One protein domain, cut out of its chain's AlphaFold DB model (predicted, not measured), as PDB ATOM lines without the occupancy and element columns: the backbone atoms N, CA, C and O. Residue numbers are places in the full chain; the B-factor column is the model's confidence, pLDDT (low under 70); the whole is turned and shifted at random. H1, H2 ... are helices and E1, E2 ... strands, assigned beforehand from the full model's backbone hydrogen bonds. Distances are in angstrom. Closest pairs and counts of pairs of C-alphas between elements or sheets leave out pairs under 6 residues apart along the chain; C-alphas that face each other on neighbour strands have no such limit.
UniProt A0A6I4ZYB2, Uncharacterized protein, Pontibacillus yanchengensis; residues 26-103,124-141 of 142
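AT A GLANCE: This is residues 26 to 103 and 124 to 141 of the 142 residues of an uncharacterized protein of Pontibacillus yanchengensis (UniProt A0A6I4ZYB2). A twisted sheet of five strands, laid out as one long antiparallel wall, has a single helix, H1, crossing one of its faces, while its other face is bare of named helices. The long hairpin of E2 and E3 makes most of the length, and H1 covers parts of E1, E2 and E3. The printed part has 96 residues, with E1, E2, E3, E4, E5 and then H1 along the chain; the sheet's order is also E1, E2, E3, E4, E5, all antiparallel. The class is mixed, helices and strands. The whole is compact, with a radius of gyration of the C-alphas of 14.3 A, but elongated in outline, spanning 47 by 29 by 23 A.

IN THESE COORDINATES: The longest strands are E2, residues 42 to 54, 36.5 A from first to last C-alpha, and E3, residues 57 to 69, 38.1 A. E4 holds residues 75 to 84 and measures 28.1 A, and E5 holds residues 89 to 95 and measures 19.5 A. E1, residues 26 to 33, measures 21.5 A and bends by 54 degrees at residue 29; its C-alpha 26 is at (166.354, 34.531, 27.844). H1, residues 124 to 139, measures 22.4 A, from C-alpha 124 at (158.005, 41.549, 29.857) to C-alpha 139 at (160.214, 22.209, 40.894).

HOW THE PARTS SIT: The five strands form a meander, each the antiparallel neighbour of the one before, with E1 and E5 as edge strands. In the hairpin of E2 and E3, at 171 degrees between directions, N 50 and O 61 are 2.8 A apart, within hydrogen-bond range. The hairpin of E3 and E4, at 175 degrees, has N 64 and O 81 at 2.9 A. The hairpin of E1 and E2, at 148 degrees, has N 28 and O 47 at 2.9 A. The hairpin of E4 and E5, at 163 degrees, has N 80 and O 93 at 2.8 A. E1 and E5 are apart. H1 is on the sheet at a height over the sheet of 8.5 A, making two layers, a helix on one face of a sheet. It lies over E1, E2 and E3, over E2 only just, with 3 of its C-alphas falling there. It runs across the strands, at 75 degrees to E1 on the local plane. The closest C-alphas of E1 and H1 are those of Ile 27 and Ser 127, 5.8 A apart; those of E3 and H1 are Ile 65 and Ile 134, 7.1 A apart. In H1 every O i to N i+4 pair is within hydrogen-bond range.

THE WHOLE: The two C-alphas farthest apart are those of Glu 56 and Gln 72, at 47.4 A. Residues 104 to 123 are not printed, and C-alphas 103 and 124 are 12.9 A apart across this cut, which falls in the link from E5 to H1. Of the links printed whole, E1 to E2 is short and the other three are tight. The mean pLDDT of the printed part is 90.5, and no printed residue is under 70.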
ATOM      1  N   LYS A  26     167.242  34.429  28.998       94.69
ATOM      2  CA  LYS A  26     166.354  34.531  27.844       94.69
ATOM      3  C   LYS A  26     165.182  33.578  28.029       94.69
ATOM      4  O   LYS A  26     165.390  32.392  28.274       94.69
ATOM      5  N   ILE A  27     163.974  34.109  27.881       95.88
ATOM      6  CA  ILE A  27     162.729  33.345  27.898       95.88
ATOM      7  C   ILE A  27     162.136  33.366  26.494       95.88
ATOM      8  O   ILE A  27     162.090  34.415  25.853       95.88
ATOM      9  N   GLU A  28     161.705  32.209  26.008       94.56
ATOM     10  CA  GLU A  28     161.147  32.054  24.667       94.56
ATOM     11  C   GLU A  28     159.898  31.175  24.700       94.56
ATOM     12  O   GLU A  28     159.830  30.181  25.431       94.56
ATOM     13  N   ALA A  29     158.933  31.504  23.842       94.19
ATOM     14  CA  ALA A  29     157.829  30.623  23.506       94.19
ATOM     15  C   ALA A  29     157.679  30.555  21.987       94.19
ATOM     16  O   ALA A  29     157.592  31.581  21.313       94.19
ATOM     17  N   TYR A  30     157.671  29.346  21.435       92.75
ATOM     18  CA  TYR A  30     157.572  29.160  19.991       92.75
ATOM     19  C   TYR A  30     157.001  27.797  19.618       92.75
ATOM     20  O   TYR A  30     156.906  26.881  20.436       92.75
ATOM     21  N   ILE A  31     156.637  27.663  18.347       91.69
ATOM     22  CA  ILE A  31     156.188  26.418  17.737       91.69
ATOM     23  C   ILE A  31     157.169  26.029  16.632       91.69
ATOM     24  O   ILE A  31     157.615  26.883  15.867       91.69
ATOM     25  N   THR A  32     157.501  24.745  16.536       90.62
ATOM     26  CA  THR A  32     158.379  24.180  15.503       90.62
ATOM     27  C   THR A  32     157.817  22.864  14.969       90.62
ATOM     28  O   THR A  32     157.046  22.195  15.657       90.62
ATOM     29  N   GLU A  33     158.230  22.464  13.767       90.00
ATOM     30  CA  GLU A  33     157.988  21.106  13.279       90.00
ATOM     31  C   GLU A  33     158.710  20.096  14.181       90.00
ATOM     32  O   GLU A  33     159.813  20.357  14.676       90.00
ATOM     33  N   SER A  34     158.068  18.954  14.416       89.75
ATOM     34  CA  SER A  34     158.658  17.847  15.155       89.75
ATOM     35  C   SER A  34     159.370  16.887  14.206       89.75
ATOM     36  O   SER A  34     158.820  16.471  13.191       89.75
ATOM     37  N   LEU A  35     160.594  16.502  14.571       85.69
ATOM     38  CA  LEU A  35     161.399  15.519  13.833       85.69
ATOM     39  C   LEU A  35     161.227  14.086  14.365       85.69
ATOM     40  O   LEU A  35     161.756  13.149  13.776       85.69
ATOM     41  N   GLU A  36     160.533  13.914  15.493       84.75
ATOM     42  CA  GLU A  36     160.420  12.620  16.185       84.75
ATOM     43  C   GLU A  36     159.287  11.733  15.645       84.75
ATOM     44  O   GLU A  36     159.310  10.523  15.859       84.75
ATOM     45  N   TYR A  37     158.287  12.322  14.984       82.62
ATOM     46  CA  TYR A  37     157.050  11.632  14.611       82.62
ATOM     47  C   TYR A  37     156.864  11.592  13.088       82.62
ATOM     48  O   TYR A  37     157.647  10.968  12.378       82.62
ATOM     49  N   GLU A  38     155.811  12.223  12.570       80.81
ATOM     50  CA  GLU A  38     155.470  12.250  11.146       80.81
ATOM     51  C   GLU A  38     155.637  13.654  10.555       80.81
ATOM     52  O   GLU A  38     155.632  14.650  11.282       80.81
ATOM     53  N   ALA A  39     155.744  13.745   9.228       80.06
ATOM     54  CA  ALA A  39     155.810  15.029   8.533       80.06
ATOM     55  C   ALA A  39     154.582  15.896   8.862       80.06
ATOM     56  O   ALA A  39     153.434  15.452   8.734       80.06
ATOM     57  N   GLY A  40     154.822  17.139   9.278       77.06
ATOM     58  CA  GLY A  40     153.778  18.043   9.751       77.06
ATOM     59  C   GLY A  40     153.324  17.814  11.196       77.06
ATOM     60  O   GLY A  40     152.461  18.544  11.661       77.06
ATOM     61  N   SER A  41     153.872  16.860  11.949       89.50
ATOM     62  CA  SER A  41     153.738  16.906  13.414       89.50
ATOM     63  C   SER A  41     154.485  18.122  13.972       89.50
ATOM     64  O   SER A  41     155.421  18.627  13.351       89.50
ATOM     65  N   TYR A  42     154.074  18.632  15.132       90.94
ATOM     66  CA  TYR A  42     154.648  19.866  15.669       90.94
ATOM     67  C   TYR A  42     154.842  19.820  17.179       90.94
ATOM     68  O   TYR A  42     154.287  18.981  17.891       90.94
ATOM     69  N   VAL A  43     155.672  20.742  17.653       93.81
ATOM     70  CA  VAL A  43     156.044  20.919  19.050       93.81
ATOM     71  C   VAL A  43     155.817  22.364  19.450       93.81
ATOM     72  O   VAL A  43     156.274  23.283  18.770       93.81
ATOM     73  N   LYS A  44     155.138  22.552  20.580       93.94
ATOM     74  CA  LYS A  44     155.052  23.823  21.301       93.94
ATOM     75  C   LYS A  44     156.135  23.840  22.375       93.94
ATOM     76  O   LYS A  44     156.277  22.860  23.106       93.94
ATOM     77  N   VAL A  45     156.899  24.926  22.463       94.88
ATOM     78  CA  VAL A  45     158.035  25.055  23.383       94.88
ATOM     79  C   VAL A  45     157.867  26.272  24.275       94.88
ATOM     80  O   VAL A  45     157.656  27.380  23.789       94.88
ATOM     81  N   ASN A  46     158.028  26.083  25.581       95.94
ATOM     82  CA  ASN A  46     158.390  27.146  26.516       95.94
ATOM     83  C   ASN A  46     159.821  26.869  26.993       95.94
ATOM     84  O   ASN A  46     160.109  25.763  27.447       95.94
ATOM     85  N   SER A  47     160.725  27.834  26.822       95.75
ATOM     86  CA  SER A  47     162.162  27.667  27.064       95.75
ATOM     87  C   SER A  47     162.711  28.796  27.927       95.75
ATOM     88  O   SER A  47     162.394  29.965  27.710       95.75
ATOM     89  N   GLN A  48     163.566  28.436  28.879       96.94
ATOM     90  CA  GLN A  48     164.359  29.344  29.700       96.94
ATOM     91  C   GLN A  48     165.834  28.988  29.515       96.94
ATOM     92  O   GLN A  48     166.240  27.849  29.752       96.94
ATOM     93  N   ILE A  49     166.631  29.967  29.097       95.88
ATOM     94  CA  ILE A  49     168.078  29.848  28.911       95.88
ATOM     95  C   ILE A  49     168.746  30.822  29.875       95.88
ATOM     96  O   ILE A  49     168.549  32.033  29.773       95.88
ATOM     97  N   ILE A  50     169.555  30.304  30.794       95.75
ATOM     98  CA  ILE A  50     170.305  31.086  31.774       95.75
ATOM     99  C   ILE A  50     171.788  30.937  31.454       95.75
ATOM    100  O   ILE A  50     172.369  29.860  31.556       95.75
ATOM    101  N   MET A  51     172.414  32.042  31.075       92.94
ATOM    102  CA  MET A  51     173.850  32.152  30.869       92.94
ATOM    103  C   MET A  51     174.439  32.902  32.054       92.94
ATOM    104  O   MET A  51     174.003  34.005  32.371       92.94
ATOM    105  N   SER A  52     175.430  32.327  32.723       91.94
ATOM    106  CA  SER A  52     176.110  33.009  33.820       91.94
ATOM    107  C   SER A  52     177.604  32.756  33.769       91.94
ATOM    108  O   SER A  52     178.029  31.627  33.526       91.94
ATOM    109  N   GLY A  53     178.415  33.786  33.988       85.50
ATOM    110  CA  GLY A  53     179.855  33.599  33.897       85.50
ATOM    111  C   GLY A  53     180.659  34.844  33.577       85.50
ATOM    112  O   GLY A  53     180.166  35.968  33.631       85.50
ATOM    113  N   THR A  54     181.915  34.592  33.239       79.50
ATOM    114  CA  THR A  54     182.853  35.539  32.627       79.50
ATOM    115  C   THR A  54     183.296  34.985  31.272       79.50
ATOM    116  O   THR A  54     182.999  33.834  30.947       79.50
ATOM    117  N   ASP A  55     184.054  35.768  30.502       70.94
ATOM    118  CA  ASP A  55     184.605  35.334  29.209       70.94
ATOM    119  C   ASP A  55     185.441  34.037  29.306       70.94
ATOM    120  O   ASP A  55     185.537  33.286  28.338       70.94
ATOM    121  N   GLU A  56     186.025  33.751  30.475       75.44
ATOM    122  CA  GLU A  56     186.845  32.556  30.721       75.44
ATOM    123  C   GLU A  56     186.043  31.361  31.260       75.44
ATOM    124  O   GLU A  56     186.465  30.213  31.106       75.44
ATOM    125  N   GLN A  57     184.891  31.605  31.892       79.69
ATOM    126  CA  GLN A  57     184.074  30.564  32.511       79.69
ATOM    127  C   GLN A  57     182.588  30.849  32.281       79.69
ATOM    128  O   GLN A  57     181.959  31.566  33.057       79.69
ATOM    129  N   LEU A  58     182.028  30.252  31.224       87.31
ATOM    130  CA  LEU A  58     180.616  30.356  30.859       87.31
ATOM    131  C   LEU A  58     179.837  29.113  31.314       87.31
ATOM    132  O   LEU A  58     180.125  27.992  30.898       87.31
ATOM    133  N   SER A  59     178.814  29.324  32.137       90.50
ATOM    134  CA  SER A  59     177.786  28.338  32.462       90.50
ATOM    135  C   SER A  59     176.544  28.617  31.629       90.50
ATOM    136  O   SER A  59     176.089  29.758  31.569       90.50
ATOM    137  N   VAL A  60     175.964  27.570  31.051       93.12
ATOM    138  CA  VAL A  60     174.669  27.626  30.374       93.12
ATOM    139  C   VAL A  60     173.766  26.584  31.011       93.12
ATOM    140  O   VAL A  60     174.129  25.412  31.093       93.12
ATOM    141  N   GLU A  61     172.611  27.031  31.479       95.12
ATOM    142  CA  GLU A  61     171.523  26.187  31.948       95.12
ATOM    143  C   GLU A  61     170.319  26.397  31.034       95.12
ATOM    144  O   GLU A  61     169.970  27.531  30.702       95.12
ATOM    145  N   THR A  62     169.692  25.304  30.611       96.19
ATOM    146  CA  THR A  62     168.513  25.337  29.746       96.19
ATOM    147  C   THR A  62     167.409  24.498  30.360       96.19
ATOM    148  O   THR A  62     167.653  23.358  30.746       96.19
ATOM    149  N   ARG A  63     166.194  25.045  30.415       97.19
ATOM    150  CA  ARG A  63     164.976  24.346  30.841       97.19
ATOM    151  C   ARG A  63     163.933  24.477  29.746       97.19
ATOM    152  O   ARG A  63     163.644  25.590  29.309       97.19
ATOM    153  N   GLN A  64     163.393  23.358  29.278       96.81
ATOM    154  CA  GLN A  64     162.406  23.337  28.200       96.81
ATOM    155  C   GLN A  64     161.207  22.476  28.569       96.81
ATOM    156  O   GLN A  64     161.366  21.322  28.958       96.81
ATOM    157  N   ILE A  65     160.016  23.026  28.354       97.06
ATOM    158  CA  ILE A  65     158.753  22.291  28.329       97.06
ATOM    159  C   ILE A  65     158.373  22.128  26.862       97.06
ATOM    160  O   ILE A  65     158.158  23.124  26.165       97.06
ATOM    161  N   LYS A  66     158.319  20.884  26.381       95.75
ATOM    162  CA  LYS A  66     157.931  20.553  25.005       95.75
ATOM    163  C   LYS A  66     156.645  19.749  24.989       95.75
ATOM    164  O   LYS A  66     156.656  18.585  25.382       95.75
ATOM    165  N   ASP A  67     155.580  20.332  24.457       95.25
ATOM    166  CA  ASP A  67     154.336  19.613  24.187       95.25
ATOM    167  C   ASP A  67     154.303  19.170  22.726       95.25
ATOM    168  O   ASP A  67     154.406  19.990  21.809       95.25
ATOM    169  N   TYR A  68     154.154  17.866  22.514       93.56
ATOM    170  CA  TYR A  68     154.134  17.245  21.195       93.56
ATOM    171  C   TYR A  68     152.701  17.021  20.725       93.56
ATOM    172  O   TYR A  68     151.861  16.529  21.483       93.56
ATOM    173  N   PHE A  69     152.447  17.318  19.452       91.81
ATOM    174  CA  PHE A  69     151.136  17.177  18.828       91.81
ATOM    175  C   PHE A  69     151.225  16.463  17.475       91.81
ATOM    176  O   PHE A  69     152.197  16.616  16.727       91.81
ATOM    177  N   THR A  70     150.179  15.707  17.138       89.31
ATOM    178  CA  THR A  70     149.993  15.132  15.798       89.31
ATOM    179  C   THR A  70     149.677  16.224  14.777       89.31
ATOM    180  O   THR A  70     149.312  17.350  15.134       89.31
ATOM    181  N   LYS A  71     149.711  15.880  13.483       85.25
ATOM    182  CA  LYS A  71     149.270  16.791  12.415       85.25
ATOM    183  C   LYS A  71     147.801  17.230  12.566       85.25
ATOM    184  O   LYS A  71     147.397  18.283  12.086       85.25
ATOM    185  N   GLN A  72     146.965  16.442  13.235       85.88
ATOM    186  CA  GLN A  72     145.559  16.784  13.483       85.88
ATOM    187  C   GLN A  72     145.374  17.630  14.755       85.88
ATOM    188  O   GLN A  72     144.242  17.920  15.131       85.88
ATOM    189  N   GLY A  73     146.467  18.015  15.424       86.12
ATOM    190  CA  GLY A  73     146.443  18.800  16.657       86.12
ATOM    191  C   GLY A  73     146.139  17.981  17.911       86.12
ATOM    192  O   GLY A  73     145.897  18.559  18.965       86.12
ATOM    193  N   SER A  74     146.152  16.648  17.830       89.88
ATOM    194  CA  SER A  74     145.977  15.801  19.013       89.88
ATOM    195  C   SER A  74     147.254  15.800  19.847       89.88
ATOM    196  O   SER A  74     148.338  15.579  19.311       89.88
ATOM    197  N   TYR A  75     147.124  16.041  21.148       91.81
ATOM    198  CA  TYR A  75     148.243  15.970  22.083       91.81
ATOM    199  C   TYR A  75     148.799  14.544  22.180       91.81
ATOM    200  O   TYR A  75     148.039  13.574  22.162       91.81
ATOM    201  N   ILE A  76     150.125  14.435  22.266       91.62
ATOM    202  CA  ILE A  76     150.850  13.165  22.344       91.62
ATOM    203  C   ILE A  76     151.488  12.994  23.724       91.62
ATOM    204  O   ILE A  76     151.220  12.007  24.400       91.62
ATOM    205  N   LYS A  77     152.382  13.914  24.102       93.62
ATOM    206  CA  LYS A  77     153.166  13.860  25.344       93.62
ATOM    207  C   LYS A  77     153.761  15.227  25.667       93.62
ATOM    208  O   LYS A  77     153.953  16.046  24.761       93.62
ATOM    209  N   THR A  78     154.167  15.403  26.917       95.81
ATOM    210  CA  THR A  78     155.016  16.508  27.355       95.81
ATOM    211  C   THR A  78     156.389  15.949  27.693       95.81
ATOM    212  O   THR A  78     156.511  14.883  28.295       95.81
ATOM    213  N   LYS A  79     157.439  16.654  27.279       95.44
ATOM    214  CA  LYS A  79     158.819  16.348  27.643       95.44
ATOM    215  C   LYS A  79     159.422  17.546  28.358       95.44
ATOM    216  O   LYS A  79     159.439  18.643  27.794       95.44
ATOM    217  N   LEU A  80     159.923  17.319  29.563       96.56
ATOM    218  CA  LEU A  80     160.761  18.258  30.292       96.56
ATOM    219  C   LEU A  80     162.222  17.946  29.976       96.56
ATOM    220  O   LEU A  80     162.626  16.785  29.997       96.56
ATOM    221  N   ILE A  81     162.996  18.970  29.634       95.88
ATOM    222  CA  ILE A  81     164.430  18.848  29.350       95.88
ATOM    223  C   ILE A  81     165.171  19.876  30.197       95.88
ATOM    224  O   ILE A  81     164.919  21.075  30.058       95.88
ATOM    225  N   HIS A  82     166.099  19.409  31.027       95.50
ATOM    226  CA  HIS A  82     167.041  20.230  31.782       95.50
ATOM    227  C   HIS A  82     168.465  19.897  31.346       95.50
ATOM    228  O   HIS A  82     168.856  18.738  31.311       95.50
ATOM    229  N   SER A  83     169.247  20.911  30.990       93.62
ATOM    230  CA  SER A  83     170.654  20.744  30.620       93.62
ATOM    231  C   SER A  83     171.496  21.801  31.314       93.62
ATOM    232  O   SER A  83     171.104  22.970  31.364       93.62
ATOM    233  N   SER A  84     172.647  21.404  31.852       91.88
ATOM    234  CA  SER A  84     173.564  22.284  32.575       91.88
ATOM    235  C   SER A  84     175.017  21.974  32.231       91.88
ATOM    236  O   SER A  84     175.573  20.942  32.618       91.88
ATOM    237  N   THR A  85     175.692  22.918  31.568       90.75
ATOM    238  CA  THR A  85     177.111  22.749  31.203       90.75
ATOM    239  C   THR A  85     178.034  22.767  32.420       90.75
ATOM    240  O   THR A  85     179.064  22.102  32.432       90.75
ATOM    241  N   LYS A  86     177.667  23.496  33.479       83.56
ATOM    242  CA  LYS A  86     178.462  23.582  34.714       83.56
ATOM    243  C   LYS A  86     178.452  22.277  35.507       83.56
ATOM    244  O   LYS A  86     179.441  21.965  36.165       83.56
ATOM    245  N   GLN A  87     177.341  21.546  35.469       78.31
ATOM    246  CA  GLN A  87     177.195  20.267  36.165       78.31
ATOM    247  C   GLN A  87     177.512  19.064  35.266       78.31
ATOM    248  O   GLN A  87     177.620  17.956  35.782       78.31
ATOM    249  N   ASN A  88     177.722  19.280  33.959       81.62
ATOM    250  CA  ASN A  88     177.786  18.215  32.953       81.62
ATOM    251  C   ASN A  88     176.601  17.244  33.096       81.62
ATOM    252  O   ASN A  88     176.788  16.026  33.082       81.62
ATOM    253  N   SER A  89     175.403  17.797  33.296       83.44
ATOM    254  CA  SER A  89     174.165  17.042  33.456       83.44
ATOM    255  C   SER A  89     173.198  17.376  32.331       83.44
ATOM    256  O   SER A  89     173.010  18.542  31.983       83.44
ATOM    257  N   ASP A  90     172.583  16.327  31.798       87.56
ATOM    258  CA  ASP A  90     171.435  16.391  30.906       87.56
ATOM    259  C   ASP A  90     170.374  15.455  31.493       87.56
ATOM    260  O   ASP A  90     170.601  14.249  31.629       87.56
ATOM    261  N   GLU A  91     169.239  16.022  31.881       88.38
ATOM    262  CA  GLU A  91     168.109  15.323  32.480       88.38
ATOM    263  C   GLU A  91     166.875  15.515  31.602       88.38
ATOM    264  O   GLU A  91     166.577  16.607  31.109       88.38
ATOM    265  N   GLU A  92     166.150  14.426  31.376       87.94
ATOM    266  CA  GLU A  92     164.929  14.439  30.587       87.94
ATOM    267  C   GLU A  92     163.850  13.632  31.301       87.94
ATOM    268  O   GLU A  92     164.085  12.498  31.718       87.94
ATOM    269  N   GLU A  93     162.645  14.190  31.366       87.12
ATOM    270  CA  GLU A  93     161.470  13.512  31.904       87.12
ATOM    271  C   GLU A  93     160.319  13.572  30.901       87.12
ATOM    272  O   GLU A  93     160.050  14.605  30.281       87.12
ATOM    273  N   VAL A  94     159.634  12.443  30.715       87.94
ATOM    274  CA  VAL A  94     158.428  12.361  29.886       87.94
ATOM    275  C   VAL A  94     157.220  12.291  30.801       87.94
ATOM    276  O   VAL A  94     157.096  11.376  31.610       87.94
ATOM    277  N   ILE A  95     156.313  13.244  30.625       85.69
ATOM    278  CA  ILE A  95     155.104  13.385  31.420       85.69
ATOM    279  C   ILE A  95     153.894  13.075  30.535       85.69
ATOM    280  O   ILE A  95     153.661  13.728  29.515       85.69
ATOM    281  N   GLU A  96     153.094  12.095  30.954       75.81
ATOM    282  CA  GLU A  96     151.792  11.764  30.357       75.81
ATOM    283  C   GLU A  96     150.665  12.541  31.070       75.81
ATOM    284  O   GLU A  96     149.828  11.965  31.765       75.81
ATOM    285  N   LYS A  97     150.680  13.876  30.967       75.38
ATOM    286  CA  LYS A  97     149.658  14.782  31.540       75.38
ATOM    287  C   LYS A  97     148.997  15.612  30.434       75.38
ATOM    288  O   LYS A  97     149.128  15.296  29.265       75.38
ATOM    289  N   GLU A  98     148.220  16.629  30.792       86.94
ATOM    290  CA  GLU A  98     147.737  17.634  29.838       86.94
ATOM    291  C   GLU A  98     148.904  18.487  29.290       86.94
ATOM    292  O   GLU A  98     149.938  18.581  29.960       86.94
ATOM    293  N   PRO A  99     148.757  19.120  28.104       91.19
ATOM    294  CA  PRO A  99     149.752  20.061  27.594       91.19
ATOM    295  C   PRO A  99     150.058  21.150  28.624       91.19
ATOM    296  O   PRO A  99     149.139  21.711  29.222       91.19
ATOM    297  N   MET A 100     151.337  21.465  28.814       93.31
ATOM    298  CA  MET A 100     151.771  22.377  29.871       93.31
ATOM    299  C   MET A 100     152.060  23.794  29.353       93.31
ATOM    300  O   MET A 100     151.916  24.741  30.108       93.31
ATOM    301  N   THR A 101     152.378  23.989  28.072       93.44
ATOM    302  CA  THR A 101     152.738  25.303  27.501       93.44
ATOM    303  C   THR A 101     151.605  26.347  27.567       93.44
ATOM    304  O   THR A 101     150.464  26.062  27.207       93.44
ATOM    305  N   ILE A 102     151.915  27.590  27.981       89.69
ATOM    306  CA  ILE A 102     150.878  28.545  28.454       89.69
ATOM    307  C   ILE A 102     150.617  29.812  27.616       89.69
ATOM    308  O   ILE A 102     149.649  30.516  27.894       89.69
ATOM    309  N   LEU A 103     151.421  30.129  26.597       85.62
ATOM    310  CA  LEU A 103     151.238  31.330  25.747       85.62
ATOM    311  C   LEU A 103     151.177  31.021  24.250       85.62
ATOM    312  O   LEU A 103     151.251  31.912  23.413       85.62
ATOM    313  N   GLU A 124     157.435  41.807  28.525       94.69
ATOM    314  CA  GLU A 124     158.005  41.549  29.857       94.69
ATOM    315  C   GLU A 124     157.061  40.728  30.757       94.69
ATOM    316  O   GLU A 124     157.497  39.851  31.506       94.69
ATOM    317  N   LYS A 125     155.750  40.963  30.659       95.38
ATOM    318  CA  LYS A 125     154.741  40.281  31.472       95.38
ATOM    319  C   LYS A 125     154.521  38.849  30.993       95.38
ATOM    320  O   LYS A 125     154.287  37.958  31.808       95.38
ATOM    321  N   GLU A 126     154.541  38.628  29.690       94.88
ATOM    322  CA  GLU A 126     154.464  37.316  29.055       94.88
ATOM    323  C   GLU A 126     155.703  36.478  29.360       94.88
ATOM    324  O   GLU A 126     155.575  35.341  29.816       94.88
ATOM    325  N   SER A 127     156.886  37.075  29.216       95.31
ATOM    326  CA  SER A 127     158.164  36.482  29.606       95.31
ATOM    327  C   SER A 127     158.145  36.045  31.072       95.31
ATOM    328  O   SER A 127     158.470  34.899  31.381       95.31
ATOM    329  N   GLU A 128     157.691  36.910  31.983       96.88
ATOM    330  CA  GLU A 128     157.618  36.568  33.407       96.88
ATOM    331  C   GLU A 128     156.621  35.432  33.683       96.88
ATOM    332  O   GLU A 128     156.914  34.524  34.456       96.88
ATOM    333  N   LYS A 129     155.461  35.412  33.013       96.75
ATOM    334  CA  LYS A 129     154.506  34.298  33.143       96.75
ATOM    335  C   LYS A 129     155.113  32.969  32.703       96.75
ATOM    336  O   LYS A 129     154.978  31.983  33.424       96.75
ATOM    337  N   VAL A 130     155.763  32.940  31.537       96.56
ATOM    338  CA  VAL A 130     156.413  31.727  31.011       96.56
ATOM    339  C   VAL A 130     157.515  31.271  31.955       96.56
ATOM    340  O   VAL A 130     157.580  30.091  32.282       96.56
ATOM    341  N   LYS A 131     158.326  32.202  32.462       97.19
ATOM    342  CA  LYS A 131     159.368  31.911  33.446       97.19
ATOM    343  C   LYS A 131     158.807  31.262  34.708       97.19
ATOM    344  O   LYS A 131     159.275  30.194  35.092       97.19
ATOM    345  N   GLN A 132     157.802  31.872  35.337       97.44
ATOM    346  CA  GLN A 132     157.195  31.326  36.556       97.44
ATOM    347  C   GLN A 132     156.585  29.944  36.315       97.44
ATOM    348  O   GLN A 132     156.713  29.054  37.152       97.44
ATOM    349  N   HIS A 133     155.974  29.740  35.150       96.94
ATOM    350  CA  HIS A 133     155.443  28.441  34.762       96.94
ATOM    351  C   HIS A 133     156.539  27.380  34.573       96.94
ATOM    352  O   HIS A 133     156.378  26.260  35.056       96.94
ATOM    353  N   ILE A 134     157.661  27.726  33.929       96.56
ATOM    354  CA  ILE A 134     158.809  26.820  33.781       96.56
ATOM    355  C   ILE A 134     159.365  26.443  35.152       96.56
ATOM    356  O   ILE A 134     159.525  25.259  35.426       96.56
ATOM    357  N   ILE A 135     159.611  27.423  36.025       95.88
ATOM    358  CA  ILE A 135     160.145  27.177  37.371       95.88
ATOM    359  C   ILE A 135     159.228  26.225  38.143       95.88
ATOM    360  O   ILE A 135     159.684  25.171  38.568       95.88
ATOM    361  N   ALA A 136     157.932  26.539  38.232       95.38
ATOM    362  CA  ALA A 136     156.975  25.697  38.946       95.38
ATOM    363  C   ALA A 136     156.896  24.271  38.372       95.38
ATOM    364  O   ALA A 136     156.799  23.309  39.123       95.38
ATOM    365  N   THR A 137     156.965  24.123  37.046       94.81
ATOM    366  CA  THR A 137     156.888  22.807  36.395       94.81
ATOM    367  C   THR A 137     158.103  21.935  36.706       94.81
ATOM    368  O   THR A 137     157.942  20.736  36.906       94.81
ATOM    369  N   PHE A 138     159.306  22.516  36.734       93.44
ATOM    370  CA  PHE A 138     160.522  21.768  37.059       93.44
ATOM    371  C   PHE A 138     160.637  21.482  38.562       93.44
ATOM    372  O   PHE A 138     161.020  20.371  38.904       93.44
ATOM    373  N   ASP A 139     160.241  22.418  39.434       92.25
ATOM    374  CA  ASP A 139     160.214  22.209  40.894       92.25
ATOM    375  C   ASP A 139     159.250  21.076  41.312       92.25
ATOM    376  O   ASP A 139     159.468  20.412  42.322       92.25
ATOM    377  N   ASP A 140     158.172  20.855  40.551       88.25
ATOM    378  CA  ASP A 140     157.218  19.762  40.787       88.25
ATOM    379  C   ASP A 140     157.699  18.402  40.238       88.25
ATOM    380  O   ASP A 140     157.156  17.359  40.620       88.25
ATOM    381  N   ALA A 141     158.649  18.404  39.299       86.19
ATOM    382  CA  ALA A 141     159.078  17.224  38.547       86.19
ATOM    383  C   ALA A 141     160.385  16.603  39.079       86.19
ATOM    384  O   ALA A 141     160.487  15.378  39.152       86.19
TER     385      ALA A 141